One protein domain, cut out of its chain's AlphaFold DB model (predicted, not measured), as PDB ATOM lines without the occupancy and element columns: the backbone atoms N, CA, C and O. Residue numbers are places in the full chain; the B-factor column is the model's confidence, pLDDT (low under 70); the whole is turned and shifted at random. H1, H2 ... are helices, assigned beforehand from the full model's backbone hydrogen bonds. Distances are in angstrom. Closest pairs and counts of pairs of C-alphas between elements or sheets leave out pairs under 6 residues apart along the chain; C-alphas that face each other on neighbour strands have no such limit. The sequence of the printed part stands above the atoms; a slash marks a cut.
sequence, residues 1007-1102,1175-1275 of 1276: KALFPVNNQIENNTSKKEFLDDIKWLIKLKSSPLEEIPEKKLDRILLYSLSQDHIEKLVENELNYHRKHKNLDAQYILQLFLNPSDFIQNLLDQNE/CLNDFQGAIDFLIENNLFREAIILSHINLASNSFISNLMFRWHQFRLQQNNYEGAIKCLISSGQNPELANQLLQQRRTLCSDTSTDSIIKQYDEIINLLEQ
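What this domain is: This is residues 1007 to 1102 and 1175 to 1275 of the 1276 residues of the protein "Gem-associated protein 5" of Sarcoptes scabiei (UniProt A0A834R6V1). Six helices, H7 to H12, run to and fro as a zigzag row of hairpins; H2 completes a four-helix bundle with H10, H11 and H12 at one end, and the hairpin of H4 and H5 packs on H8 toward the other. H1 packs on H4, and residues 1095 to 1102, of which 1095 to 1099 belong to H6, stick out. The printed part has 197 residues with twelve named helices, H1 to H12 in order, and no named strand: all helix. It is compact, with a radius of gyration of the C-alphas of 18.4 A, and elongated, spanning 63 by 34 by 32 A.

How they stand to each other: H1, residues 1011 to 1019, is apart from H2, residues 1022 to 1037. H3, residues 1045 to 1048, is close to H2 but not clearly touching: closest C-alphas, Asp 1028 and Lys 1047, 7.5 A. H4, residues 1058 to 1074, touches H1 with residues 1067 to 1071 alone, about perpendicular at 75 degrees: closest C-alphas, Val 1012 and Glu 1068, 6.2 A. H4 and H5, residues 1078 to 1088, form a hairpin: Leu 1069 to Gln 1081, 5.4 A between closest C-alphas. H6, residues 1090 to 1099, is close to H5 but not clearly touching: closest C-alphas, Leu 1086 and Phe 1093, 6.6 A. Further hairpins, with closest C-alphas, join H7, residues 1179 to 1188, to the hub H8, residues 1192 to 1202 (Ile 1183 and Ala 1195, 5.3 A); H8 to H9, residues 1206 to 1222 (Phe 1192 and Trp 1216, 6.4 A); H9 to H10, residues 1226 to 1236 (Ser 1210 and Ser 1236, 4.4 A); H10 to H11, residues 1240 to 1252 (Ile 1230 and Ala 1243, 5.9 A); and H11 to H12, residues 1260 to 1273 (Asn 1244 and Ile 1270, 6.4 A). H8 touches residues 1058 to 1061 alone of H4, at a steep tilt of 63 degrees: closest C-alphas, Gln 1058 and His 1200, 6.4 A. H8 only just touches H5, with 3 pairs of C-alphas within 8 A: closest, Phe 1087 and Leu 1198, 6.5 A. H2 touches H10 at a shallow tilt of 9 degrees, the same way: closest C-alphas, Ile 1029 and Lys 1231, 6.8 A. H2 touches H12 at 20 degrees, the same way: closest C-alphas, Lys 1030 and Ile 1269, 6.4 A. Every O i to N i+4 pair is within hydrogen-bond range in H1, H4 to H8, H10 and H11; H2 has 11 of 12, H9 11 of 13, H12 9 of 10, and H3 is too short for one.

Where its parts are: H1 begins at C-alpha 1011 (170.130, 213.122, 194.042). From first to last C-alpha H2 measures 23.4 A, H4 24.3 A, H9 24.9 A and H12 20.1 A. H12 ends at C-alpha 1273 (182.526, 241.507, 190.282).

The domain as a whole: The C-alphas of Asn 1101 and Asp 1256, farthest apart, are 64.2 A apart. Residues 1103 to 1174 are not printed; C-alphas 1102 and 1175 are 20.5 A apart across the cut. Of the links printed whole, none is long. Mean pLDDT of the printed part is 71.8; 64 residues are under 70, among them 1036 to 1051 and 1086 to 1102.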
ATOM      1  N   LYS A1007     164.950 213.824 186.803       45.62
ATOM      2  CA  LYS A1007     165.356 214.859 187.775       45.62
ATOM      3  C   LYS A1007     166.114 214.342 189.016       45.62
ATOM      4  O   LYS A1007     166.671 215.162 189.742       45.62
ATOM      5  N   ALA A1008     166.122 213.031 189.271       54.22
ATOM      6  CA  ALA A1008     166.846 212.362 190.350       54.22
ATOM      7  C   ALA A1008     168.027 211.473 189.880       54.22
ATOM      8  O   ALA A1008     168.374 210.533 190.590       54.22
ATOM      9  N   LEU A1009     168.649 211.766 188.728       65.81
ATOM     10  CA  LEU A1009     169.975 211.225 188.358       65.81
ATOM     11  C   LEU A1009     171.121 211.859 189.177       65.81
ATOM     12  O   LEU A1009     172.173 211.258 189.339       65.81
ATOM     13  N   PHE A1010     170.883 213.056 189.726       73.62
ATOM     14  CA  PHE A1010     171.806 213.781 190.610       73.62
ATOM     15  C   PHE A1010     171.175 214.039 191.995       73.62
ATOM     16  O   PHE A1010     170.841 215.184 192.328       73.62
ATOM     17  N   PRO A1011     170.844 212.991 192.775       72.69
ATOM     18  CA  PRO A1011     170.130 213.122 194.042       72.69
ATOM     19  C   PRO A1011     170.945 213.804 195.150       72.69
ATOM     20  O   PRO A1011     170.339 214.532 195.940       72.69
ATOM     21  N   VAL A1012     172.265 213.606 195.230       75.38
ATOM     22  CA  VAL A1012     173.126 214.230 196.250       75.38
ATOM     23  C   VAL A1012     173.308 215.714 195.944       75.38
ATOM     24  O   VAL A1012     173.038 216.547 196.806       75.38
ATOM     25  N   ASN A1013     173.642 216.073 194.704       75.25
ATOM     26  CA  ASN A1013     173.786 217.467 194.279       75.25
ATOM     27  C   ASN A1013     172.454 218.240 194.408       75.25
ATOM     28  O   ASN A1013     172.430 219.371 194.885       75.25
ATOM     29  N   ASN A1014     171.311 217.615 194.099       74.25
ATOM     30  CA  ASN A1014     170.002 218.217 194.388       74.25
ATOM     31  C   ASN A1014     169.756 218.427 195.894       74.25
ATOM     32  O   ASN A1014     169.152 219.429 196.266       74.25
ATOM     33  N   GLN A1015     170.174 217.509 196.770       74.56
ATOM     34  CA  GLN A1015     170.048 217.706 198.221       74.56
ATOM     35  C   GLN A1015     170.967 218.831 198.713       74.56
ATOM     36  O   GLN A1015     170.558 219.615 199.564       74.56
ATOM     37  N   ILE A1016     172.157 218.967 198.128       72.94
ATOM     38  CA  ILE A1016     173.084 220.069 198.397       72.94
ATOM     39  C   ILE A1016     172.480 221.411 197.946       72.94
ATOM     40  O   ILE A1016     172.324 222.294 198.785       72.94
ATOM     41  N   GLU A1017     172.056 221.557 196.679       70.44
ATOM     42  CA  GLU A1017     171.456 222.803 196.153       70.44
ATOM     43  C   GLU A1017     170.210 223.262 196.931       70.44
ATOM     44  O   GLU A1017     169.961 224.461 197.018       70.44
ATOM     45  N   ASN A1018     169.418 222.340 197.492       72.88
ATOM     46  CA  ASN A1018     168.217 222.694 198.262       72.88
ATOM     47  C   ASN A1018     168.495 223.012 199.743       72.88
ATOM     48  O   ASN A1018     167.651 223.631 200.389       72.88
ATOM     49  N   ASN A1019     169.646 222.600 200.286       73.94
ATOM     50  CA  ASN A1019     169.997 222.785 201.700       73.94
ATOM     51  C   ASN A1019     170.971 223.953 201.952       73.94
ATOM     52  O   ASN A1019     171.229 224.271 203.112       73.94
ATOM     53  N   THR A1020     171.518 224.605 200.916       73.69
ATOM     54  CA  THR A1020     172.434 225.747 201.100       73.69
ATOM     55  C   THR A1020     171.756 226.934 201.776       73.69
ATOM     56  O   THR A1020     170.755 227.452 201.282       73.69
ATOM     57  N   SER A1021     172.345 227.441 202.862       76.25
ATOM     58  CA  SER A1021     171.898 228.701 203.458       76.25
ATOM     59  C   SER A1021     172.312 229.916 202.613       76.25
ATOM     60  O   SER A1021     173.320 229.895 201.905       76.25
ATOM     61  N   LYS A1022     171.595 231.040 202.759       72.06
ATOM     62  CA  LYS A1022     171.928 232.308 202.074       72.06
ATOM     63  C   LYS A1022     173.361 232.805 202.332       72.06
ATOM     64  O   LYS A1022     173.899 233.523 201.499       72.06
ATOM     65  N   LYS A1023     173.982 232.444 203.463       71.62
ATOM     66  CA  LYS A1023     175.385 232.797 203.755       71.62
ATOM     67  C   LYS A1023     176.360 231.928 202.965       71.62
ATOM     68  O   LYS A1023     177.318 232.442 202.403       71.62
ATOM     69  N   GLU A1024     176.087 230.631 202.883       73.25
ATOM     70  CA  GLU A1024     176.886 229.690 202.095       73.25
ATOM     71  C   GLU A1024     176.781 229.969 200.598       73.25
ATOM     72  O   GLU A1024     177.787 229.910 199.905       73.25
ATOM     73  N   PHE A1025     175.602 230.368 200.118       78.88
ATOM     74  CA  PHE A1025     175.399 230.823 198.744       78.88
ATOM     75  C   PHE A1025     176.316 232.002 198.357       78.88
ATOM     76  O   PHE A1025     176.919 231.989 197.283       78.88
ATOM     77  N   LEU A1026     176.455 233.000 199.239       77.69
ATOM     78  CA  LEU A1026     177.338 234.153 199.023       77.69
ATOM     79  C   LEU A1026     178.819 233.749 199.085       77.69
ATOM     80  O   LEU A1026     179.610 234.172 198.244       77.69
ATOM     81  N   ASP A1027     179.185 232.880 200.028       76.62
ATOM     82  CA  ASP A1027     180.525 232.289 200.103       76.62
ATOM     83  C   ASP A1027     180.881 231.491 198.831       76.62
ATOM     84  O   ASP A1027     181.998 231.618 198.331       76.62
ATOM     85  N   ASP A1028     179.949 230.705 198.282       77.31
ATOM     86  CA  ASP A1028     180.145 229.944 197.042       77.31
ATOM     87  C   ASP A1028     180.372 230.884 195.841       77.31
ATOM     88  O   ASP A1028     181.224 230.610 194.995       77.31
ATOM     89  N   ILE A1029     179.652 232.014 195.772       80.06
ATOM     90  CA  ILE A1029     179.852 233.038 194.733       80.06
ATOM     91  C   ILE A1029     181.243 233.670 194.833       80.06
ATOM     92  O   ILE A1029     181.933 233.760 193.817       80.06
ATOM     93  N   LYS A1030     181.696 234.050 196.035       78.12
ATOM     94  CA  LYS A1030     183.057 234.587 196.237       78.12
ATOM     95  C   LYS A1030     184.139 233.620 195.751       78.12
ATOM     96  O   LYS A1030     185.140 234.058 195.193       78.12
ATOM     97  N   TRP A1031     183.935 232.316 195.933       75.12
ATOM     98  CA  TRP A1031     184.865 231.298 195.445       75.12
ATOM     99  C   TRP A1031     184.797 231.092 193.926       75.12
ATOM    100  O   TRP A1031     185.846 230.999 193.300       75.12
ATOM    101  N   LEU A1032     183.613 231.115 193.304       75.88
ATOM    102  CA  LEU A1032     183.486 231.072 191.834       75.88
ATOM    103  C   LEU A1032     184.125 232.289 191.140       75.88
ATOM    104  O   LEU A1032     184.694 232.148 190.060       75.88
ATOM    105  N   ILE A1033     184.066 233.464 191.773       75.88
ATOM    106  CA  ILE A1033     184.769 234.686 191.351       75.88
ATOM    107  C   ILE A1033     186.294 234.479 191.439       75.88
ATOM    108  O   ILE A1033     186.999 234.650 190.444       75.88
ATOM    109  N   LYS A1034     186.805 234.023 192.592       72.81
ATOM    110  CA  LYS A1034     188.244 233.771 192.817       72.81
ATOM    111  C   LYS A1034     188.848 232.713 191.894       72.81
ATOM    112  O   LYS A1034     189.945 232.903 191.377       72.81
ATOM    113  N   LEU A1035     188.127 231.623 191.638       70.00
ATOM    114  CA  LEU A1035     188.572 230.563 190.725       70.00
ATOM    115  C   LEU A1035     188.783 231.075 189.289       70.00
ATOM    116  O   LEU A1035     189.561 230.485 188.544       70.00
ATOM    117  N   LYS A1036     188.144 232.193 188.911       67.12
ATOM    118  CA  LYS A1036     188.367 232.864 187.622       67.12
ATOM    119  C   LYS A1036     189.517 233.869 187.623       67.12
ATOM    120  O   LYS A1036     190.175 233.991 186.594       67.12
ATOM    121  N   SER A1037     189.801 234.551 188.736       65.44
ATOM    122  CA  SER A1037     191.001 235.401 188.849       65.44
ATOM    123  C   SER A1037     192.292 234.593 189.005       65.44
ATOM    124  O   SER A1037     193.358 235.040 188.592       65.44
ATOM    125  N   SER A1038     192.213 233.416 189.629       62.09
ATOM    126  CA  SER A1038     193.372 232.618 190.037       62.09
ATOM    127  C   SER A1038     193.033 231.117 190.038       62.09
ATOM    128  O   SER A1038     192.613 230.591 191.070       62.09
ATOM    129  N   PRO A1039     193.246 230.395 188.918       59.12
ATOM    130  CA  PRO A1039     192.861 228.984 188.757       59.12
ATOM    131  C   PRO A1039     193.789 227.984 189.484       59.12
ATOM    132  O   PRO A1039     193.856 226.818 189.111       59.12
ATOM    133  N   LEU A1040     194.537 228.444 190.494       49.94
ATOM    134  CA  LEU A1040     195.533 227.675 191.256       49.94
ATOM    135  C   LEU A1040     195.266 227.676 192.780       49.94
ATOM    136  O   LEU A1040     196.076 227.140 193.530       49.94
ATOM    137  N   GLU A1041     194.167 228.279 193.264       57.25
ATOM    138  CA  GLU A1041     193.760 228.177 194.681       57.25
ATOM    139  C   GLU A1041     192.988 226.864 194.935       57.25
ATOM    140  O   GLU A1041     191.936 226.634 194.335       57.25
ATOM    141  N   GLU A1042     193.463 226.020 195.860       56.38
ATOM    142  CA  GLU A1042     192.740 224.811 196.289       56.38
ATOM    143  C   GLU A1042     191.431 225.159 197.025       56.38
ATOM    144  O   GLU A1042     191.400 225.978 197.948       56.38
ATOM    145  N   ILE A1043     190.330 224.501 196.645       61.38
ATOM    146  CA  ILE A1043     189.016 224.697 197.275       61.38
ATOM    147  C   ILE A1043     188.942 223.867 198.570       61.38
ATOM    148  O   ILE A1043     189.123 222.650 198.513       61.38
ATOM    149  N   PRO A1044     188.588 224.454 199.733       62.09
ATOM    150  CA  PRO A1044     188.442 223.696 200.977       62.09
ATOM    151  C   PRO A1044     187.399 222.575 200.860       62.09
ATOM    152  O   PRO A1044     186.267 222.836 200.453       62.09
ATOM    153  N   GLU A1045     187.729 221.353 201.294       55.97
ATOM    154  CA  GLU A1045     186.894 220.148 201.101       55.97
ATOM    155  C   GLU A1045     185.419 220.344 201.492       55.97
ATOM    156  O   GLU A1045     184.519 220.028 200.723       55.97
ATOM    157  N   LYS A1046     185.152 220.972 202.647       57.06
ATOM    158  CA  LYS A1046     183.787 221.250 203.148       57.06
ATOM    159  C   LYS A1046     182.972 222.247 202.302       57.06
ATOM    160  O   LYS A1046     181.807 222.489 202.610       57.06
ATOM    161  N   LYS A1047     183.582 222.869 201.291       59.19
ATOM    162  CA  LYS A1047     182.942 223.760 200.306       59.19
ATOM    163  C   LYS A1047     182.922 223.153 198.900       59.19
ATOM    164  O   LYS A1047     182.037 223.495 198.119       59.19
ATOM    165  N   LEU A1048     183.867 222.258 198.604       60.81
ATOM    166  CA  LEU A1048     184.102 221.656 197.294       60.81
ATOM    167  C   LEU A1048     182.816 221.088 196.670       60.81
ATOM    168  O   LEU A1048     182.425 221.532 195.590       60.81
ATOM    169  N   ASP A1049     182.105 220.212 197.390       62.41
ATOM    170  CA  ASP A1049     180.905 219.496 196.912       62.41
ATOM    171  C   ASP A1049     179.769 220.406 196.400       62.41
ATOM    172  O   ASP A1049     178.938 219.978 195.600       62.41
ATOM    173  N   ARG A1050     179.724 221.676 196.830       69.12
ATOM    174  CA  ARG A1050     178.697 222.661 196.423       69.12
ATOM    175  C   ARG A1050     179.051 223.454 195.167       69.12
ATOM    176  O   ARG A1050     178.214 224.193 194.639       69.12
ATOM    177  N   ILE A1051     180.310 223.359 194.746       68.94
ATOM    178  CA  ILE A1051     180.923 224.181 193.700       68.94
ATOM    179  C   ILE A1051     181.294 223.322 192.480       68.94
ATOM    180  O   ILE A1051     181.266 223.856 191.372       68.94
ATOM    181  N   LEU A1052     181.531 222.010 192.652       73.06
ATOM    182  CA  LEU A1052     181.942 221.043 191.613       73.06
ATOM    183  C   LEU A1052     181.352 221.331 190.215       73.06
ATOM    184  O   LEU A1052     182.088 221.707 189.304       73.06
ATOM    185  N   LEU A1053     180.021 221.256 190.068       76.06
ATOM    186  CA  LEU A1053     179.305 221.428 188.789       76.06
ATOM    187  C   LEU A1053     179.512 222.806 188.123       76.06
ATOM    188  O   LEU A1053     179.365 222.934 186.911       76.06
ATOM    189  N   TYR A1054     179.827 223.842 188.899       75.25
ATOM    190  CA  TYR A1054     179.984 225.222 188.427       75.25
ATOM    191  C   TYR A1054     181.454 225.619 188.205       75.25
ATOM    192  O   TYR A1054     181.713 226.720 187.720       75.25
ATOM    193  N   SER A1055     182.405 224.744 188.549       67.44
ATOM    194  CA  SER A1055     183.846 225.043 188.566       67.44
ATOM    195  C   SER A1055     184.569 224.898 187.218       67.44
ATOM    196  O   SER A1055     185.691 225.377 187.089       67.44
ATOM    197  N   LEU A1056     183.924 224.288 186.214       65.69
ATOM    198  CA  LEU A1056     184.426 224.072 184.843       65.69
ATOM    199  C   LEU A1056     185.712 223.227 184.685       65.69
ATOM    200  O   LEU A1056     186.155 223.045 183.552       65.69
ATOM    201  N   SER A1057     186.296 222.673 185.752       71.12
ATOM    202  CA  SER A1057     187.368 221.670 185.641       71.12
ATOM    203  C   SER A1057     186.805 220.249 185.528       71.12
ATOM    204  O   SER A1057     185.750 219.931 186.082       71.12
ATOM    205  N   GLN A1058     187.524 219.390 184.803       70.00
ATOM    206  CA  GLN A1058     187.129 218.004 184.548       70.00
ATOM    207  C   GLN A1058     187.155 217.166 185.838       70.00
ATOM    208  O   GLN A1058     186.146 216.563 186.194       70.00
ATOM    209  N   ASP A1059     188.246 217.244 186.601       71.19
ATOM    210  CA  ASP A1059     188.509 216.513 187.849       71.19
ATOM    211  C   ASP A1059     187.375 216.683 188.883       71.19
ATOM    212  O   ASP A1059     186.974 215.752 189.584       71.19
ATOM    213  N   HIS A1060     186.816 217.894 188.977       75.62
ATOM    214  CA  HIS A1060     185.701 218.199 189.874       75.62
ATOM    215  C   HIS A1060     184.377 217.583 189.402       75.62
ATOM    216  O   HIS A1060     183.517 217.251 190.221       75.62
ATOM    217  N   ILE A1061     184.189 217.429 188.094       74.44
ATOM    218  CA  ILE A1061     182.990 216.822 187.515       74.44
ATOM    219  C   ILE A1061     183.070 215.298 187.593       74.44
ATOM    220  O   ILE A1061     182.077 214.672 187.960       74.44
ATOM    221  N   GLU A1062     184.244 214.709 187.377       76.06
ATOM    222  CA  GLU A1062     184.491 213.286 187.632       76.06
ATOM    223  C   GLU A1062     184.206 212.947 189.102       76.06
ATOM    224  O   GLU A1062     183.356 212.100 189.379       76.06
ATOM    225  N   LYS A1063     184.764 213.713 190.054       77.62
ATOM    226  CA  LYS A1063     184.485 213.566 191.496       77.62
ATOM    227  C   LYS A1063     183.000 213.734 191.860       77.62
ATOM    228  O   LYS A1063     182.500 213.071 192.772       77.62
ATOM    229  N   LEU A1064     182.261 214.594 191.149       80.50
ATOM    230  CA  LEU A1064     180.807 214.730 191.316       80.50
ATOM    231  C   LEU A1064     180.060 213.477 190.841       80.50
ATOM    232  O   LEU A1064     179.151 213.010 191.531       80.50
ATOM    233  N   VAL A1065     180.440 212.926 189.687       77.50
ATOM    234  CA  VAL A1065     179.835 211.703 189.149       77.50
ATOM    235  C   VAL A1065     180.180 210.495 190.024       77.50
ATOM    236  O   VAL A1065     179.286 209.704 190.308       77.50
ATOM    237  N   GLU A1066     181.406 210.379 190.544       79.88
ATOM    238  CA  GLU A1066     181.784 209.335 191.509       79.88
ATOM    239  C   GLU A1066     180.943 209.379 192.793       79.88
ATOM    240  O   GLU A1066     180.451 208.344 193.251       79.88
ATOM    241  N   ASN A1067     180.740 210.569 193.371       79.44
ATOM    242  CA  ASN A1067     179.921 210.755 194.572       79.44
ATOM    243  C   ASN A1067     178.473 210.272 194.359       79.44
ATOM    244  O   ASN A1067     177.923 209.540 195.189       79.44
ATOM    245  N   GLU A1068     177.864 210.630 193.227       81.19
ATOM    246  CA  GLU A1068     176.498 210.223 192.874       81.19
ATOM    247  C   GLU A1068     176.430 208.729 192.508       81.19
ATOM    248  O   GLU A1068     175.529 208.015 192.950       81.19
ATOM    249  N   LEU A1069     177.420 208.199 191.786       79.69
ATOM    250  CA  LEU A1069     177.519 206.781 191.432       79.69
ATOM    251  C   LEU A1069     177.666 205.903 192.689       79.69
ATOM    252  O   LEU A1069     177.018 204.859 192.797       79.69
ATOM    253  N   ASN A1070     178.426 206.354 193.690       78.62
ATOM    254  CA  ASN A1070     178.521 205.701 194.998       78.62
ATOM    255  C   ASN A1070     177.216 205.807 195.812       78.62
ATOM    256  O   ASN A1070     176.840 204.841 196.485       78.62
ATOM    257  N   TYR A1071     176.465 206.910 195.705       81.38
ATOM    258  CA  TYR A1071     175.110 207.007 196.264       81.38
ATOM    259  C   TYR A1071     174.144 206.012 195.595       81.38
ATOM    260  O   TYR A1071     173.438 205.271 196.286       81.38
ATOM    261  N   HIS A1072     174.145 205.927 194.262       79.00
ATOM    262  CA  HIS A1072     173.298 204.997 193.514       79.00
ATOM    263  C   HIS A1072     173.653 203.526 193.791       79.00
ATOM    264  O   HIS A1072     172.731 202.739 194.020       79.00
ATOM    265  N   ARG A1073     174.944 203.175 193.913       75.19
ATOM    266  CA  ARG A1073     175.409 201.865 194.422       75.19
ATOM    267  C   ARG A1073     174.834 201.563 195.810       75.19
ATOM    268  O   ARG A1073     174.189 200.534 196.003       75.19
ATOM    269  N   LYS A1074     175.006 202.483 196.770       74.38
ATOM    270  CA  LYS A1074     174.544 202.328 198.165       74.38
ATOM    271  C   LYS A1074     173.026 202.136 198.278       74.38
ATOM    272  O   LYS A1074     172.566 201.409 199.155       74.38
ATOM    273  N   HIS A1075     172.257 202.749 197.378       70.81
ATOM    274  CA  HIS A1075     170.799 202.627 197.309       70.81
ATOM    275  C   HIS A1075     170.285 201.576 196.300       70.81
ATOM    276  O   HIS A1075     169.075 201.466 196.123       70.81
ATOM    277  N   LYS A1076     171.170 200.776 195.678       68.25
ATOM    278  CA  LYS A1076     170.849 199.739 194.670       68.25
ATOM    279  C   LYS A1076     170.063 200.249 193.445       68.25
ATOM    280  O   LYS A1076     169.282 199.517 192.842       68.25
ATOM    281  N   ASN A1077     170.293 201.499 193.048       71.25
ATOM    282  CA  ASN A1077     169.662 202.137 191.888       71.25
ATOM    283  C   ASN A1077     170.436 201.818 190.592       71.25
ATOM    284  O   ASN A1077     171.098 202.695 190.034       71.25
ATOM    285  N   LEU A1078     170.363 200.561 190.140       64.00
ATOM    286  CA  LEU A1078     171.180 200.019 189.044       64.00
ATOM    287  C   LEU A1078     171.080 200.826 187.736       64.00
ATOM    288  O   LEU A1078     172.110 201.228 187.206       64.00
ATOM    289  N   ASP A1079     169.871 201.152 187.262       61.12
ATOM    290  CA  ASP A1079     169.665 201.905 186.010       61.12
ATOM    291  C   ASP A1079     170.458 203.225 185.974       61.12
ATOM    292  O   ASP A1079     171.114 203.552 184.986       61.12
ATOM    293  N   ALA A1080     170.419 203.980 187.075       68.62
ATOM    294  CA  ALA A1080     171.115 205.258 187.208       68.62
ATOM    295  C   ALA A1080     172.632 205.072 187.362       68.62
ATOM    296  O   ALA A1080     173.400 205.823 186.764       68.62
ATOM    297  N   GLN A1081     173.065 204.042 188.098       69.62
ATOM    298  CA  GLN A1081     174.477 203.666 188.193       69.62
ATOM    299  C   GLN A1081     175.060 203.360 186.803       69.62
ATOM    300  O   GLN A1081     176.127 203.871 186.476       69.62
ATOM    301  N   TYR A1082     174.361 202.579 185.974       67.44
ATOM    302  CA  TYR A1082     174.824 202.233 184.628       67.44
ATOM    303  C   TYR A1082     174.887 203.444 183.690       67.44
ATOM    304  O   TYR A1082     175.842 203.561 182.928       67.44
ATOM    305  N   ILE A1083     173.930 204.378 183.767       69.56
ATOM    306  CA  ILE A1083     173.960 205.623 182.973       69.56
ATOM    307  C   ILE A1083     175.162 206.498 183.359       69.56
ATOM    308  O   ILE A1083     175.870 206.980 182.480       69.56
ATOM    309  N   LEU A1084     175.431 206.672 184.658       72.50
ATOM    310  CA  LEU A1084     176.595 207.435 185.123       72.50
ATOM    311  C   LEU A1084     177.920 206.736 184.763       72.50
ATOM    312  O   LEU A1084     178.882 207.402 184.393       72.50
ATOM    313  N   GLN A1085     177.964 205.401 184.802       70.50
ATOM    314  CA  GLN A1085     179.147 204.624 184.419       70.50
ATOM    315  C   GLN A1085     179.419 204.667 182.901       70.50
ATOM    316  O   GLN A1085     180.579 204.722 182.500       70.50
ATOM    317  N   LEU A1086     178.367 204.726 182.071       69.38
ATOM    318  CA  LEU A1086     178.443 204.968 180.621       69.38
ATOM    319  C   LEU A1086     178.946 206.373 180.260       69.38
ATOM    320  O   LEU A1086     179.538 206.540 179.197       69.38
ATOM    321  N   PHE A1087     178.698 207.378 181.107       68.06
ATOM    322  CA  PHE A1087     179.238 208.723 180.895       68.06
ATOM    323  C   PHE A1087     180.735 208.816 181.202       68.06
ATOM    324  O   PHE A1087     181.399 209.604 180.540       68.06
ATOM    325  N   LEU A1088     181.251 208.032 182.158       68.06
ATOM    326  CA  LEU A1088     182.676 207.997 182.509       68.06
ATOM    327  C   LEU A1088     183.497 207.165 181.504       68.06
ATOM    328  O   LEU A1088     184.138 207.729 180.624       68.06
ATOM    329  N   ASN A1089     183.445 205.829 181.600       68.81
ATOM    330  CA  ASN A1089     184.304 204.920 180.828       68.81
ATOM    331  C   ASN A1089     183.452 203.954 179.981       68.81
ATOM    332  O   ASN A1089     183.131 202.849 180.438       68.81
ATOM    333  N   PRO A1090     183.077 204.323 178.739       62.09
ATOM    334  CA  PRO A1090     182.220 203.495 177.890       62.09
ATOM    335  C   PRO A1090     182.902 202.193 177.437       62.09
ATOM    336  O   PRO A1090     182.229 201.169 177.332       62.09
ATOM    337  N   SER A1091     184.222 202.212 177.203       57.91
ATOM    338  CA  SER A1091     185.034 201.039 176.842       57.91
ATOM    339  C   SER A1091     184.965 199.970 177.926       57.91
ATOM    340  O   SER A1091     184.475 198.864 177.700       57.91
ATOM    341  N   ASP A1092     185.391 200.343 179.129       61.16
ATOM    342  CA  ASP A1092     185.571 199.448 180.262       61.16
ATOM    343  C   ASP A1092     184.217 198.906 180.719       61.16
ATOM    344  O   ASP A1092     184.110 197.748 181.118       61.16
ATOM    345  N   PHE A1093     183.160 199.720 180.631       62.97
ATOM    346  CA  PHE A1093     181.805 199.287 180.941       62.97
ATOM    347  C   PHE A1093     181.278 198.243 179.947       62.97
ATOM    348  O   PHE A1093     180.733 197.225 180.373       62.97
ATOM    349  N   ILE A1094     181.467 198.450 178.639       59.66
ATOM    350  CA  ILE A1094     181.069 197.471 177.614       59.66
ATOM    351  C   ILE A1094     181.894 196.183 177.745       59.66
ATOM    352  O   ILE A1094     181.334 195.095 177.629       59.66
ATOM    353  N   GLN A1095     183.190 196.288 178.046       59.69
ATOM    354  CA  GLN A1095     184.055 195.130 178.264       59.69
ATOM    355  C   GLN A1095     183.636 194.333 179.512       59.69
ATOM    356  O   GLN A1095     183.372 193.140 179.401       59.69
ATOM    357  N   ASN A1096     183.420 194.989 180.659       56.72
ATOM    358  CA  ASN A1096     182.910 194.325 181.867       56.72
ATOM    359  C   ASN A1096     181.534 193.658 181.647       56.72
ATOM    360  O   ASN A1096     181.285 192.592 182.203       56.72
ATOM    361  N   LEU A1097     180.644 194.248 180.837       54.31
ATOM    362  CA  LEU A1097     179.357 193.630 180.481       54.31
ATOM    363  C   LEU A1097     179.512 192.365 179.622       54.31
ATOM    364  O   LEU A1097     178.711 191.440 179.757       54.31
ATOM    365  N   LEU A1098     180.515 192.324 178.738       55.06
ATOM    366  CA  LEU A1098     180.831 191.144 177.928       55.06
ATOM    367  C   LEU A1098     181.469 190.042 178.785       55.06
ATOM    368  O   LEU A1098     181.048 188.889 178.701       55.06
ATOM    369  N   ASP A1099     182.419 190.406 179.649       52.03
ATOM    370  CA  ASP A1099     183.146 189.469 180.510       52.03
ATOM    371  C   ASP A1099     182.235 188.820 181.575       52.03
ATOM    372  O   ASP A1099     182.384 187.637 181.884       52.03
ATOM    373  N   GLN A1100     181.250 189.556 182.108       52.56
ATOM    374  CA  GLN A1100     180.355 189.062 183.168       52.56
ATOM    375  C   GLN A1100     179.289 188.057 182.696       52.56
ATOM    376  O   GLN A1100     178.735 187.348 183.530       52.56
ATOM    377  N   ASN A1101     178.981 187.976 181.394       42.53
ATOM    378  CA  ASN A1101     177.968 187.087 180.787       42.53
ATOM    379  C   ASN A1101     176.516 187.133 181.341       42.53
ATOM    380  O   ASN A1101     175.625 186.565 180.703       42.53
ATOM    381  N   GLU A1102     176.212 187.844 182.435       38.50
ATOM    382  CA  GLU A1102     174.851 188.071 182.973       38.50
ATOM    383  C   GLU A1102     174.033 189.071 182.120       38.50
ATOM    384  O   GLU A1102     173.494 190.078 182.579       38.50
ATOM    385  N   CYS A1175     176.749 204.904 170.841       55.66
ATOM    386  CA  CYS A1175     177.205 203.804 169.974       55.66
ATOM    387  C   CYS A1175     177.375 204.186 168.485       55.66
ATOM    388  O   CYS A1175     177.779 203.341 167.686       55.66
ATOM    389  N   LEU A1176     177.036 205.420 168.098       58.88
ATOM    390  CA  LEU A1176     177.240 205.985 166.760       58.88
ATOM    391  C   LEU A1176     178.258 207.146 166.758       58.88
ATOM    392  O   LEU A1176     178.456 207.760 165.713       58.88
ATOM    393  N   ASN A1177     178.898 207.448 167.900       60.09
ATOM    394  CA  ASN A1177     179.789 208.600 168.117       60.09
ATOM    395  C   ASN A1177     179.169 209.988 167.807       60.09
ATOM    396  O   ASN A1177     179.893 210.972 167.652       60.09
ATOM    397  N   ASP A1178     177.835 210.112 167.763       70.50
ATOM    398  CA  ASP A1178     177.148 211.397 167.557       70.50
ATOM    399  C   ASP A1178     176.880 212.111 168.892       70.50
ATOM    400  O   ASP A1178     175.753 212.201 169.390       70.50
ATOM    401  N   PHE A1179     177.957 212.611 169.500       70.69
ATOM    402  CA  PHE A1179     177.889 213.334 170.773       70.69
ATOM    403  C   PHE A1179     177.140 214.669 170.662       70.69
ATOM    404  O   PHE A1179     176.471 215.070 171.614       70.69
ATOM    405  N   GLN A1180     177.194 215.334 169.503       71.38
ATOM    406  CA  GLN A1180     176.482 216.595 169.283       71.38
ATOM    407  C   GLN A1180     174.965 216.362 169.244       71.38
ATOM    408  O   GLN A1180     174.231 217.025 169.977       71.38
ATOM    409  N   GLY A1181     174.496 215.368 168.479       70.44
ATOM    410  CA  GLY A1181     173.087 214.975 168.451       70.44
ATOM    411  C   GLY A1181     172.565 214.512 169.817       70.44
ATOM    412  O   GLY A1181     171.427 214.819 170.178       70.44
ATOM    413  N   ALA A1182     173.399 213.838 170.618       71.31
ATOM    414  CA  ALA A1182     173.056 213.462 171.991       71.31
ATOM    415  C   ALA A1182     172.890 214.682 172.921       71.31
ATOM    416  O   ALA A1182     171.950 214.725 173.718       71.31
ATOM    417  N   ILE A1183     173.761 215.689 172.803       74.12
ATOM    418  CA  ILE A1183     173.692 216.926 173.594       74.12
ATOM    419  C   ILE A1183     172.472 217.767 173.202       74.12
ATOM    420  O   ILE A1183     171.724 218.194 174.083       74.12
ATOM    421  N   ASP A1184     172.210 217.959 171.907       75.06
ATOM    422  CA  ASP A1184     171.036 218.714 171.453       75.06
ATOM    423  C   ASP A1184     169.718 218.024 171.872       75.06
ATOM    424  O   ASP A1184     168.789 218.692 172.333       75.06
ATOM    425  N   PHE A1185     169.663 216.684 171.856       76.31
ATOM    426  CA  PHE A1185     168.532 215.912 172.392       76.31
ATOM    427  C   PHE A1185     168.325 216.102 173.908       76.31
ATOM    428  O   PHE A1185     167.183 216.185 174.373       76.31
ATOM    429  N   LEU A1186     169.394 216.210 174.705       74.56
ATOM    430  CA  LEU A1186     169.283 216.531 176.134       74.56
ATOM    431  C   LEU A1186     168.745 217.955 176.354       74.56
ATOM    432  O   LEU A1186     167.903 218.164 177.232       74.56
ATOM    433  N   ILE A1187     169.160 218.921 175.527       74.75
ATOM    434  CA  ILE A1187     168.689 220.314 175.588       74.75
ATOM    435  C   ILE A1187     167.195 220.411 175.241       74.75
ATOM    436  O   ILE A1187     166.459 221.065 175.981       74.75
ATOM    437  N   GLU A1188     166.710 219.723 174.197       74.94
ATOM    438  CA  GLU A1188     165.270 219.677 173.865       74.94
ATOM    439  C   GLU A1188     164.412 219.152 175.032       74.94
ATOM    440  O   GLU A1188     163.284 219.608 175.248       74.94
ATOM    441  N   ASN A1189     164.959 218.231 175.832       71.69
ATOM    442  CA  ASN A1189     164.306 217.671 177.016       71.69
ATOM    443  C   ASN A1189     164.557 218.476 178.311       71.69
ATOM    444  O   ASN A1189     164.001 218.141 179.358       71.69
ATOM    445  N   ASN A1190     165.287 219.598 178.242       75.50
ATOM    446  CA  ASN A1190     165.671 220.480 179.358       75.50
ATOM    447  C   ASN A1190     166.623 219.835 180.395       75.50
ATOM    448  O   ASN A1190     166.675 220.263 181.554       75.50
ATOM    449  N   LEU A1191     167.386 218.820 179.986       76.75
ATOM    450  CA  LEU A1191     168.356 218.077 180.801       76.75
ATOM    451  C   LEU A1191     169.749 218.727 180.716       76.75
ATOM    452  O   LEU A1191     170.707 218.185 180.166       76.75
ATOM    453  N   PHE A1192     169.835 219.964 181.213       78.75
ATOM    454  CA  PHE A1192     171.036 220.796 181.087       78.75
ATOM    455  C   PHE A1192     172.236 220.293 181.904       78.75
ATOM    456  O   PHE A1192     173.363 220.482 181.459       78.75
ATOM    457  N   ARG A1193     172.038 219.652 183.070       78.62
ATOM    458  CA  ARG A1193     173.167 219.143 183.881       78.62
ATOM    459  C   ARG A1193     173.840 217.968 183.180       78.62
ATOM    460  O   ARG A1193     175.058 217.907 183.078       78.62
ATOM    461  N   GLU A1194     173.006 217.076 182.663       76.62
ATOM    462  CA  GLU A1194     173.353 215.899 181.885       76.62
ATOM    463  C   GLU A1194     174.128 216.310 180.621       76.62
ATOM    464  O   GLU A1194     175.194 215.764 180.346       76.62
ATOM    465  N   ALA A1195     173.642 217.332 179.904       78.00
ATOM    466  CA  ALA A1195     174.306 217.883 178.721       78.00
ATOM    467  C   ALA A1195     175.675 218.511 179.039       78.00
ATOM    468  O   ALA A1195     176.629 218.308 178.292       78.00
ATOM    469  N   ILE A1196     175.785 219.247 180.152       77.62
ATOM    470  CA  ILE A1196     177.042 219.864 180.602       77.62
ATOM    471  C   ILE A1196     178.083 218.788 180.937       77.62
ATOM    472  O   ILE A1196     179.202 218.859 180.435       77.62
ATOM    473  N   ILE A1197     177.716 217.767 181.716       76.81
ATOM    474  CA  ILE A1197     178.631 216.683 182.111       76.81
ATOM    475  C   ILE A1197     179.088 215.879 180.885       76.81
ATOM    476  O   ILE A1197     180.287 215.690 180.700       76.81
ATOM    477  N   LEU A1198     178.165 215.508 179.988       75.31
ATOM    478  CA  LEU A1198     178.503 214.836 178.728       75.31
ATOM    479  C   LEU A1198     179.429 215.694 177.843       75.31
ATOM    480  O   LEU A1198     180.346 215.165 177.218       75.31
ATOM    481  N   SER A1199     179.226 217.016 177.814       77.75
ATOM    482  CA  SER A1199     180.105 217.927 177.069       77.75
ATOM    483  C   SER A1199     181.501 218.059 177.682       77.75
ATOM    484  O   SER A1199     182.462 218.156 176.931       77.75
ATOM    485  N   HIS A1200     181.645 218.000 179.011       74.62
ATOM    486  CA  HIS A1200     182.955 218.059 179.669       74.62
ATOM    487  C   HIS A1200     183.819 216.823 179.400       74.62
ATOM    488  O   HIS A1200     185.023 216.970 179.229       74.62
ATOM    489  N   ILE A1201     183.217 215.631 179.357       70.06
ATOM    490  CA  ILE A1201     183.962 214.375 179.178       70.06
ATOM    491  C   ILE A1201     184.309 214.152 177.693       70.06
ATOM    492  O   ILE A1201     185.425 213.748 177.375       70.06
ATOM    493  N   ASN A1202     183.394 214.480 176.765       69.69
ATOM    494  CA  ASN A1202     183.546 214.127 175.345       69.69
ATOM    495  C   ASN A1202     183.868 215.301 174.391       69.69
ATOM    496  O   ASN A1202     184.157 215.048 173.221       69.69
ATOM    497  N   LEU A1203     183.822 216.573 174.823       69.06
ATOM    498  CA  LEU A1203     184.101 217.741 173.963       69.06
ATOM    499  C   LEU A1203     185.096 218.723 174.607       69.06
ATOM    500  O   LEU A1203     184.756 219.502 175.490       69.06
ATOM    501  N   ALA A1204     186.308 218.802 174.052       54.66
ATOM    502  CA  ALA A1204     187.429 219.606 174.564       54.66
ATOM    503  C   ALA A1204     187.283 221.153 174.462       54.66
ATOM    504  O   ALA A1204     188.286 221.862 174.385       54.66
ATOM    505  N   SER A1205     186.066 221.718 174.411       67.56
ATOM    506  CA  SER A1205     185.841 223.150 174.127       67.56
ATOM    507  C   SER A1205     185.032 223.891 175.202       67.56
ATOM    508  O   SER A1205     183.810 224.016 175.137       67.56
ATOM    509  N   ASN A1206     185.742 224.504 176.156       67.12
ATOM    510  CA  ASN A1206     185.156 225.305 177.247       67.12
ATOM    511  C   ASN A1206     184.226 226.444 176.767       67.12
ATOM    512  O   ASN A1206     183.319 226.856 177.492       67.12
ATOM    513  N   SER A1207     184.402 226.943 175.539       71.94
ATOM    514  CA  SER A1207     183.535 227.957 174.920       71.94
ATOM    515  C   SER A1207     182.114 227.451 174.630       71.94
ATOM    516  O   SER A1207     181.149 228.197 174.803       71.94
ATOM    517  N   PHE A1208     181.961 226.180 174.244       76.56
ATOM    518  CA  PHE A1208     180.653 225.549 174.056       76.56
ATOM    519  C   PHE A1208     179.933 225.384 175.402       76.56
ATOM    520  O   PHE A1208     178.761 225.733 175.540       76.56
ATOM    521  N   ILE A1209     180.673 224.967 176.430       77.31
ATOM    522  CA  ILE A1209     180.167 224.766 177.794       77.31
ATOM    523  C   ILE A1209     179.746 226.098 178.440       77.31
ATOM    524  O   ILE A1209     178.684 226.181 179.057       77.31
ATOM    525  N   SER A1210     180.509 227.174 178.221       77.25
ATOM    526  CA  SER A1210     180.126 228.547 178.591       77.25
ATOM    527  C   SER A1210     178.762 228.943 177.996       77.25
ATOM    528  O   SER A1210     177.907 229.476 178.707       77.25
ATOM    529  N   ASN A1211     178.502 228.605 176.727       81.31
ATOM    530  CA  ASN A1211     177.214 228.845 176.060       81.31
ATOM    531  C   ASN A1211     176.082 227.963 176.636       81.31
ATOM    532  O   ASN A1211     174.967 228.448 176.835       81.31
ATOM    533  N   LEU A1212     176.356 226.700 176.995       83.56
ATOM    534  CA  LEU A1212     175.390 225.839 177.699       83.56
ATOM    535  C   LEU A1212     175.013 226.397 179.081       83.56
ATOM    536  O   LEU A1212     173.824 226.503 179.386       83.56
ATOM    537  N   MET A1213     175.995 226.823 179.884       83.12
ATOM    538  CA  MET A1213     175.768 227.499 181.171       83.12
ATOM    539  C   MET A1213     174.941 228.781 180.995       83.12
ATOM    540  O   MET A1213     173.996 229.022 181.752       83.12
ATOM    541  N   PHE A1214     175.226 229.572 179.954       84.00
ATOM    542  CA  PHE A1214     174.443 230.766 179.639       84.00
ATOM    543  C   PHE A1214     172.997 230.429 179.241       84.00
ATOM    544  O   PHE A1214     172.072 231.064 179.742       84.00
ATOM    545  N   ARG A1215     172.746 229.399 178.422       84.44
ATOM    546  CA  ARG A1215     171.370 228.939 178.135       84.44
ATOM    547  C   ARG A1215     170.656 228.440 179.396       84.44
ATOM    548  O   ARG A1215     169.474 228.728 179.590       84.44
ATOM    549  N   TRP A1216     171.368 227.748 180.286       87.75
ATOM    550  CA  TRP A1216     170.790 227.211 181.517       87.75
ATOM    551  C   TRP A1216     170.376 228.307 182.516       87.75
ATOM    552  O   TRP A1216     169.350 228.153 183.185       87.75
ATOM    553  N   HIS A1217     171.078 229.450 182.570       87.50
ATOM    554  CA  HIS A1217     170.673 230.573 183.431       87.50
ATOM    555  C   HIS A1217     169.270 231.100 183.074       87.50
ATOM    556  O   HIS A1217     168.459 231.342 183.970       87.50
ATOM    557  N   GLN A1218     168.949 231.210 181.778       83.75
ATOM    558  CA  GLN A1218     167.642 231.685 181.308       83.75
ATOM    559  C   GLN A1218     166.516 230.740 181.755       83.75
ATOM    560  O   GLN A1218     165.462 231.182 182.213       83.75
ATOM    561  N   PHE A1219     166.767 229.430 181.704       85.19
ATOM    562  CA  PHE A1219     165.843 228.406 182.187       85.19
ATOM    563  C   PHE A1219     165.688 228.420 183.722       85.19
ATOM    564  O   PHE A1219     164.574 228.294 184.231       85.19
ATOM    565  N   ARG A1220     166.772 228.642 184.482       80.38
ATOM    566  CA  ARG A1220     166.713 228.812 185.951       80.38
ATOM    567  C   ARG A1220     165.915 230.064 186.357       80.38
ATOM    568  O   ARG A1220     165.143 229.985 187.313       80.38
ATOM    569  N   LEU A1221     166.022 231.171 185.610       80.94
ATOM    570  CA  LEU A1221     165.193 232.372 185.813       80.94
ATOM    571  C   LEU A1221     163.699 232.088 185.582       80.94
ATOM    572  O   LEU A1221     162.881 232.464 186.418       80.94
ATOM    573  N   GLN A1222     163.336 231.353 184.522       81.44
ATOM    574  CA  GLN A1222     161.943 230.927 184.281       81.44
ATOM    575  C   GLN A1222     161.371 230.049 185.412       81.44
ATOM    576  O   GLN A1222     160.160 230.025 185.624       81.44
ATOM    577  N   GLN A1223     162.227 229.351 186.166       77.50
ATOM    578  CA  GLN A1223     161.847 228.571 187.352       77.50
ATOM    579  C   GLN A1223     161.859 229.382 188.663       77.50
ATOM    580  O   GLN A1223     161.715 228.797 189.735       77.50
ATOM    581  N   ASN A1224     162.045 230.707 188.611       77.31
ATOM    582  CA  ASN A1224     162.258 231.578 189.775       77.31
ATOM    583  C   ASN A1224     163.454 231.171 190.668       77.31
ATOM    584  O   ASN A1224     163.530 231.583 191.826       77.31
ATOM    585  N   ASN A1225     164.425 230.410 190.147       81.25
ATOM    586  CA  ASN A1225     165.657 230.071 190.862       81.25
ATOM    587  C   ASN A1225     166.782 231.048 190.478       81.25
ATOM    588  O   ASN A1225     167.696 230.733 189.715       81.25
ATOM    589  N   TYR A1226     166.681 232.263 191.020       79.62
ATOM    590  CA  TYR A1226     167.637 233.355 190.809       79.62
ATOM    591  C   TYR A1226     169.035 233.019 191.349       79.62
ATOM    592  O   TYR A1226     170.032 233.418 190.760       79.62
ATOM    593  N   GLU A1227     169.116 232.265 192.445       79.12
ATOM    594  CA  GLU A1227     170.382 231.906 193.095       79.12
ATOM    595  C   GLU A1227     171.190 230.944 192.201       79.12
ATOM    596  O   GLU A1227     172.340 231.220 191.855       79.12
ATOM    597  N   GLY A1228     170.546 229.895 191.678       79.19
ATOM    598  CA  GLY A1228     171.124 229.033 190.644       79.19
ATOM    599  C   GLY A1228     171.433 229.776 189.338       79.19
ATOM    600  O   GLY A1228     172.469 229.517 188.730       79.19
ATOM    601  N   ALA A1229     170.590 230.726 188.916       82.06
ATOM    602  CA  ALA A1229     170.842 231.529 187.715       82.06
ATOM    603  C   ALA A1229     172.099 232.413 187.839       82.06
ATOM    604  O   ALA A1229     172.877 232.487 186.890       82.06
ATOM    605  N   ILE A1230     172.343 233.024 189.005       82.88
ATOM    606  CA  ILE A1230     173.560 233.812 189.262       82.88
ATOM    607  C   ILE A1230     174.803 232.908 189.247       82.88
ATOM    608  O   ILE A1230     175.786 233.259 188.595       82.88
ATOM    609  N   LYS A1231     174.752 231.711 189.860       83.31
ATOM    610  CA  LYS A1231     175.846 230.721 189.750       83.31
ATOM    611  C   LYS A1231     176.131 230.329 188.289       83.31
ATOM    612  O   LYS A1231     177.295 230.310 187.904       83.31
ATOM    613  N   CYS A1232     175.095 230.103 187.470       83.88
ATOM    614  CA  CYS A1232     175.236 229.806 186.033       83.88
ATOM    615  C   CYS A1232     175.835 230.977 185.229       83.88
ATOM    616  O   CYS A1232     176.645 230.759 184.331       83.88
ATOM    617  N   LEU A1233     175.451 232.224 185.529       82.31
ATOM    618  CA  LEU A1233     176.001 233.409 184.861       82.31
ATOM    619  C   LEU A1233     177.485 233.588 185.184       82.31
ATOM    620  O   LEU A1233     178.303 233.669 184.266       82.31
ATOM    621  N   ILE A1234     177.844 233.574 186.471       80.62
ATOM    622  CA  ILE A1234     179.230 233.752 186.922       80.62
ATOM    623  C   ILE A1234     180.124 232.630 186.377       80.62
ATOM    624  O   ILE A1234     181.197 232.929 185.850       80.62
ATOM    625  N   SER A1235     179.678 231.364 186.386       77.38
ATOM    626  CA  SER A1235     180.428 230.270 185.752       77.38
ATOM    627  C   SER A1235     180.516 230.429 184.228       77.38
ATOM    628  O   SER A1235     181.611 230.294 183.684       77.38
ATOM    629  N   SER A1236     179.448 230.839 183.528       79.81
ATOM    630  CA  SER A1236     179.498 231.080 182.073       79.81
ATOM    631  C   SER A1236     180.521 232.153 181.668       79.81
ATOM    632  O   SER A1236     181.198 231.997 180.654       79.81
ATOM    633  N   GLY A1237     180.665 233.221 182.466       70.19
ATOM    634  CA  GLY A1237     181.493 234.389 182.137       70.19
ATOM    635  C   GLY A1237     180.904 235.312 181.064       70.19
ATOM    636  O   GLY A1237     181.576 236.246 180.644       70.19
ATOM    637  N   GLN A1238     179.671 235.067 180.611       69.12
ATOM    638  CA  GLN A1238     178.994 235.897 179.615       69.12
ATOM    639  C   GLN A1238     178.095 236.924 180.320       69.12
ATOM    640  O   GLN A1238     177.290 236.561 181.177       69.12
ATOM    641  N   ASN A1239     178.216 238.201 179.941       73.81
ATOM    642  CA  ASN A1239     177.463 239.346 180.479       73.81
ATOM    643  C   ASN A1239     177.561 239.521 182.019       73.81
ATOM    644  O   ASN A1239     176.545 239.397 182.711       73.81
ATOM    645  N   PRO A1240     178.742 239.867 182.581       73.06
ATOM    646  CA  PRO A1240     178.902 240.113 184.024       73.06
ATOM    647  C   PRO A1240     177.991 241.236 184.549       73.06
ATOM    648  O   PRO A1240     177.474 241.150 185.661       73.06
ATOM    649  N   GLU A1241     177.696 242.238 183.716       77.38
ATOM    650  CA  GLU A1241     176.759 243.330 184.010       77.38
ATOM    651  C   GLU A1241     175.347 242.821 184.380       77.38
ATOM    652  O   GLU A1241     174.721 243.333 185.308       77.38
ATOM    653  N   LEU A1242     174.872 241.744 183.737       80.88
ATOM    654  CA  LEU A1242     173.589 241.106 184.057       80.88
ATOM    655  C   LEU A1242     173.635 240.374 185.410       80.88
ATOM    656  O   LEU A1242     172.652 240.382 186.152       80.88
ATOM    657  N   ALA A1243     174.776 239.769 185.759       80.19
ATOM    658  CA  ALA A1243     174.968 239.157 187.073       80.19
ATOM    659  C   ALA A1243     174.978 240.221 188.186       80.19
ATOM    660  O   ALA A1243     174.331 240.022 189.215       80.19
ATOM    661  N   ASN A1244     175.627 241.369 187.954       81.06
ATOM    662  CA  ASN A1244     175.612 242.505 188.877       81.06
ATOM    663  C   ASN A1244     174.182 243.056 189.060       81.06
ATOM    664  O   ASN A1244     173.701 243.146 190.186       81.06
ATOM    665  N   GLN A1245     173.429 243.289 187.976       82.31
ATOM    666  CA  GLN A1245     172.019 243.710 188.057       82.31
ATOM    667  C   GLN A1245     171.146 242.741 188.882       82.31
ATOM    668  O   GLN A1245     170.354 243.181 189.718       82.31
ATOM    669  N   LEU A1246     171.299 241.424 188.700       82.06
ATOM    670  CA  LEU A1246     170.554 240.418 189.471       82.06
ATOM    671  C   LEU A1246     170.973 240.373 190.953       82.06
ATOM    672  O   LEU A1246     170.119 240.191 191.825       82.06
ATOM    673  N   LEU A1247     172.258 240.580 191.256       81.94
ATOM    674  CA  LEU A1247     172.759 240.713 192.628       81.94
ATOM    675  C   LEU A1247     172.236 241.988 193.303       81.94
ATOM    676  O   LEU A1247     171.772 241.919 194.440       81.94
ATOM    677  N   GLN A1248     172.216 243.123 192.601       80.00
ATOM    678  CA  GLN A1248     171.658 244.385 193.096       80.00
ATOM    679  C   GLN A1248     170.149 244.275 193.367       80.00
ATOM    680  O   GLN A1248     169.692 244.686 194.433       80.00
ATOM    681  N   GLN A1249     169.377 243.640 192.474       80.75
ATOM    682  CA  GLN A1249     167.955 243.344 192.711       80.75
ATOM    683  C   GLN A1249     167.743 242.423 193.923       80.75
ATOM    684  O   GLN A1249     166.782 242.580 194.675       80.75
ATOM    685  N   ARG A1250     168.638 241.454 194.154       79.12
ATOM    686  CA  ARG A1250     168.555 240.576 195.332       79.12
ATOM    687  C   ARG A1250     169.002 241.252 196.625       79.12
ATOM    688  O   ARG A1250     168.417 240.963 197.668       79.12
ATOM    689  N   ARG A1251     169.936 242.200 196.555       77.06
ATOM    690  CA  ARG A1251     170.322 243.092 197.656       77.06
ATOM    691  C   ARG A1251     169.150 243.974 198.096       77.06
ATOM    692  O   ARG A1251     168.836 243.993 199.284       77.06
ATOM    693  N   THR A1252     168.464 244.644 197.164       74.69
ATOM    694  CA  THR A1252     167.304 245.511 197.477       74.69
ATOM    695  C   THR A1252     166.083 244.747 197.991       74.69
ATOM    696  O   THR A1252     165.256 245.330 198.675       74.69
ATOM    697  N   LEU A1253     165.983 243.438 197.740       69.12
ATOM    698  CA  LEU A1253     164.964 242.569 198.347       69.12
ATOM    699  C   LEU A1253     165.360 242.015 199.732       69.12
ATOM    700  O   LEU A1253     164.554 241.340 200.371       69.12
ATOM    701  N   CYS A1254     166.590 242.257 200.203       61.75
ATOM    702  CA  CYS A1254     167.080 241.780 201.504       61.75
ATOM    703  C   CYS A1254     167.200 242.882 202.573       61.75
ATOM    704  O   CYS A1254     167.369 242.543 203.749       61.75
ATOM    705  N   SER A1255     167.095 244.166 202.212       56.78
ATOM    706  CA  SER A1255     167.176 245.303 203.150       56.78
ATOM    707  C   SER A1255     166.147 245.230 204.277       56.78
ATOM    708  O   SER A1255     166.445 245.577 205.414       56.78
ATOM    709  N   ASP A1256     164.954 244.728 203.971       52.00
ATOM    710  CA  ASP A1256     163.778 244.892 204.828       52.00
ATOM    711  C   ASP A1256     163.669 243.802 205.914       52.00
ATOM    712  O   ASP A1256     162.783 243.852 206.764       52.00
ATOM    713  N   THR A1257     164.527 242.771 205.864       53.69
ATOM    714  CA  THR A1257     164.375 241.539 206.671       53.69
ATOM    715  C   THR A1257     165.681 240.863 207.119       53.69
ATOM    716  O   THR A1257     165.622 239.793 207.729       53.69
ATOM    717  N   SER A1258     166.866 241.419 206.831       55.75
ATOM    718  CA  SER A1258     168.152 240.744 207.099       55.75
ATOM    719  C   SER A1258     169.153 241.587 207.897       55.75
ATOM    720  O   SER A1258     169.016 242.797 208.021       55.75
ATOM    721  N   THR A1259     170.152 240.928 208.493       60.78
ATOM    722  CA  THR A1259     171.171 241.584 209.327       60.78
ATOM    723  C   THR A1259     172.278 242.221 208.484       60.78
ATOM    724  O   THR A1259     172.690 241.646 207.475       60.78
ATOM    725  N   ASP A1260     172.846 243.344 208.947       62.72
ATOM    726  CA  ASP A1260     173.945 244.093 208.297       62.72
ATOM    727  C   ASP A1260     175.099 243.218 207.780       62.72
ATOM    728  O   ASP A1260     175.728 243.523 206.767       62.72
ATOM    729  N   SER A1261     175.377 242.112 208.479       67.56
ATOM    730  CA  SER A1261     176.365 241.096 208.098       67.56
ATOM    731  C   SER A1261     176.162 240.547 206.684       67.56
ATOM    732  O   SER A1261     177.148 240.189 206.053       67.56
ATOM    733  N   ILE A1262     174.920 240.429 206.213       71.12
ATOM    734  CA  ILE A1262     174.583 239.837 204.912       71.12
ATOM    735  C   ILE A1262     174.643 240.906 203.817       71.12
ATOM    736  O   ILE A1262     175.197 240.652 202.751       71.12
ATOM    737  N   ILE A1263     174.155 242.119 204.091       74.44
ATOM    738  CA  ILE A1263     174.213 243.247 203.143       74.44
ATOM    739  C   ILE A1263     175.676 243.575 202.804       74.44
ATOM    740  O   ILE A1263     176.025 243.667 201.630       74.44
ATOM    741  N   LYS A1264     176.562 243.608 203.811       73.94
ATOM    742  CA  LYS A1264     178.010 243.789 203.606       73.94
ATOM    743  C   LYS A1264     178.650 242.688 202.750       73.94
ATOM    744  O   LYS A1264     179.559 242.985 201.987       73.94
ATOM    745  N   GLN A1265     178.171 241.441 202.831       75.25
ATOM    746  CA  GLN A1265     178.656 240.355 201.967       75.25
ATOM    747  C   GLN A1265     178.199 240.518 200.507       75.25
ATOM    748  O   GLN A1265     178.977 240.197 199.612       75.25
ATOM    749  N   TYR A1266     176.988 241.036 200.254       80.31
ATOM    750  CA  TYR A1266     176.559 241.413 198.899       80.31
ATOM    751  C   TYR A1266     177.406 242.565 198.339       80.31
ATOM    752  O   TYR A1266     177.843 242.479 197.196       80.31
ATOM    753  N   ASP A1267     177.683 243.598 199.140       77.06
ATOM    754  CA  ASP A1267     178.506 244.747 198.724       77.06
ATOM    755  C   ASP A1267     179.941 244.333 198.372       77.06
ATOM    756  O   ASP A1267     180.484 244.738 197.348       77.06
ATOM    757  N   GLU A1268     180.539 243.460 199.180       78.38
ATOM    758  CA  GLU A1268     181.860 242.885 198.921       78.38
ATOM    759  C   GLU A1268     181.886 242.043 197.630       78.38
ATOM    760  O   GLU A1268     182.852 242.110 196.875       78.38
ATOM    761  N   ILE A1269     180.820 241.287 197.338       79.38
ATOM    762  CA  ILE A1269     180.687 240.494 196.103       79.38
ATOM    763  C   ILE A1269     180.505 241.378 194.868       79.38
ATOM    764  O   ILE A1269     181.103 241.090 193.835       79.38
ATOM    765  N   ILE A1270     179.699 242.438 194.964       81.12
ATOM    766  CA  ILE A1270     179.485 243.393 193.868       81.12
ATOM    767  C   ILE A1270     180.807 244.097 193.538       81.12
ATOM    768  O   ILE A1270     181.235 244.064 192.388       81.12
ATOM    769  N   ASN A1271     181.530 244.590 194.551       78.31
ATOM    770  CA  ASN A1271     182.851 245.196 194.367       78.31
ATOM    771  C   ASN A1271     183.877 244.231 193.738       78.31
ATOM    772  O   ASN A1271     184.708 244.663 192.948       78.31
ATOM    773  N   LEU A1272     183.833 242.933 194.071       75.50
ATOM    774  CA  LEU A1272     184.705 241.917 193.459       75.50
ATOM    775  C   LEU A1272     184.301 241.564 192.015       75.50
ATOM    776  O   LEU A1272     185.163 241.196 191.223       75.50
ATOM    777  N   LEU A1273     183.018 241.680 191.658       74.38
ATOM    778  CA  LEU A1273     182.526 241.507 190.282       74.38
ATOM    779  C   LEU A1273     182.749 242.737 189.396       74.38
ATOM    780  O   LEU A1273     182.782 242.594 188.182       74.38
ATOM    781  N   GLU A1274     182.913 243.920 189.986       74.62
ATOM    782  CA  GLU A1274     183.312 245.155 189.291       74.62
ATOM    783  C   GLU A1274     184.846 245.285 189.146       74.62
ATOM    784  O   GLU A1274     185.334 246.226 188.521       74.62
ATOM    785  N   GLN A1275     185.608 244.335 189.703       68.31
ATOM    786  CA  GLN A1275     187.067 244.203 189.562       68.31
ATOM    787  C   GLN A1275     187.499 243.101 188.571       68.31
ATOM    788  O   GLN A1275     188.700 242.968 188.323       68.31
TER     789      GLN A1275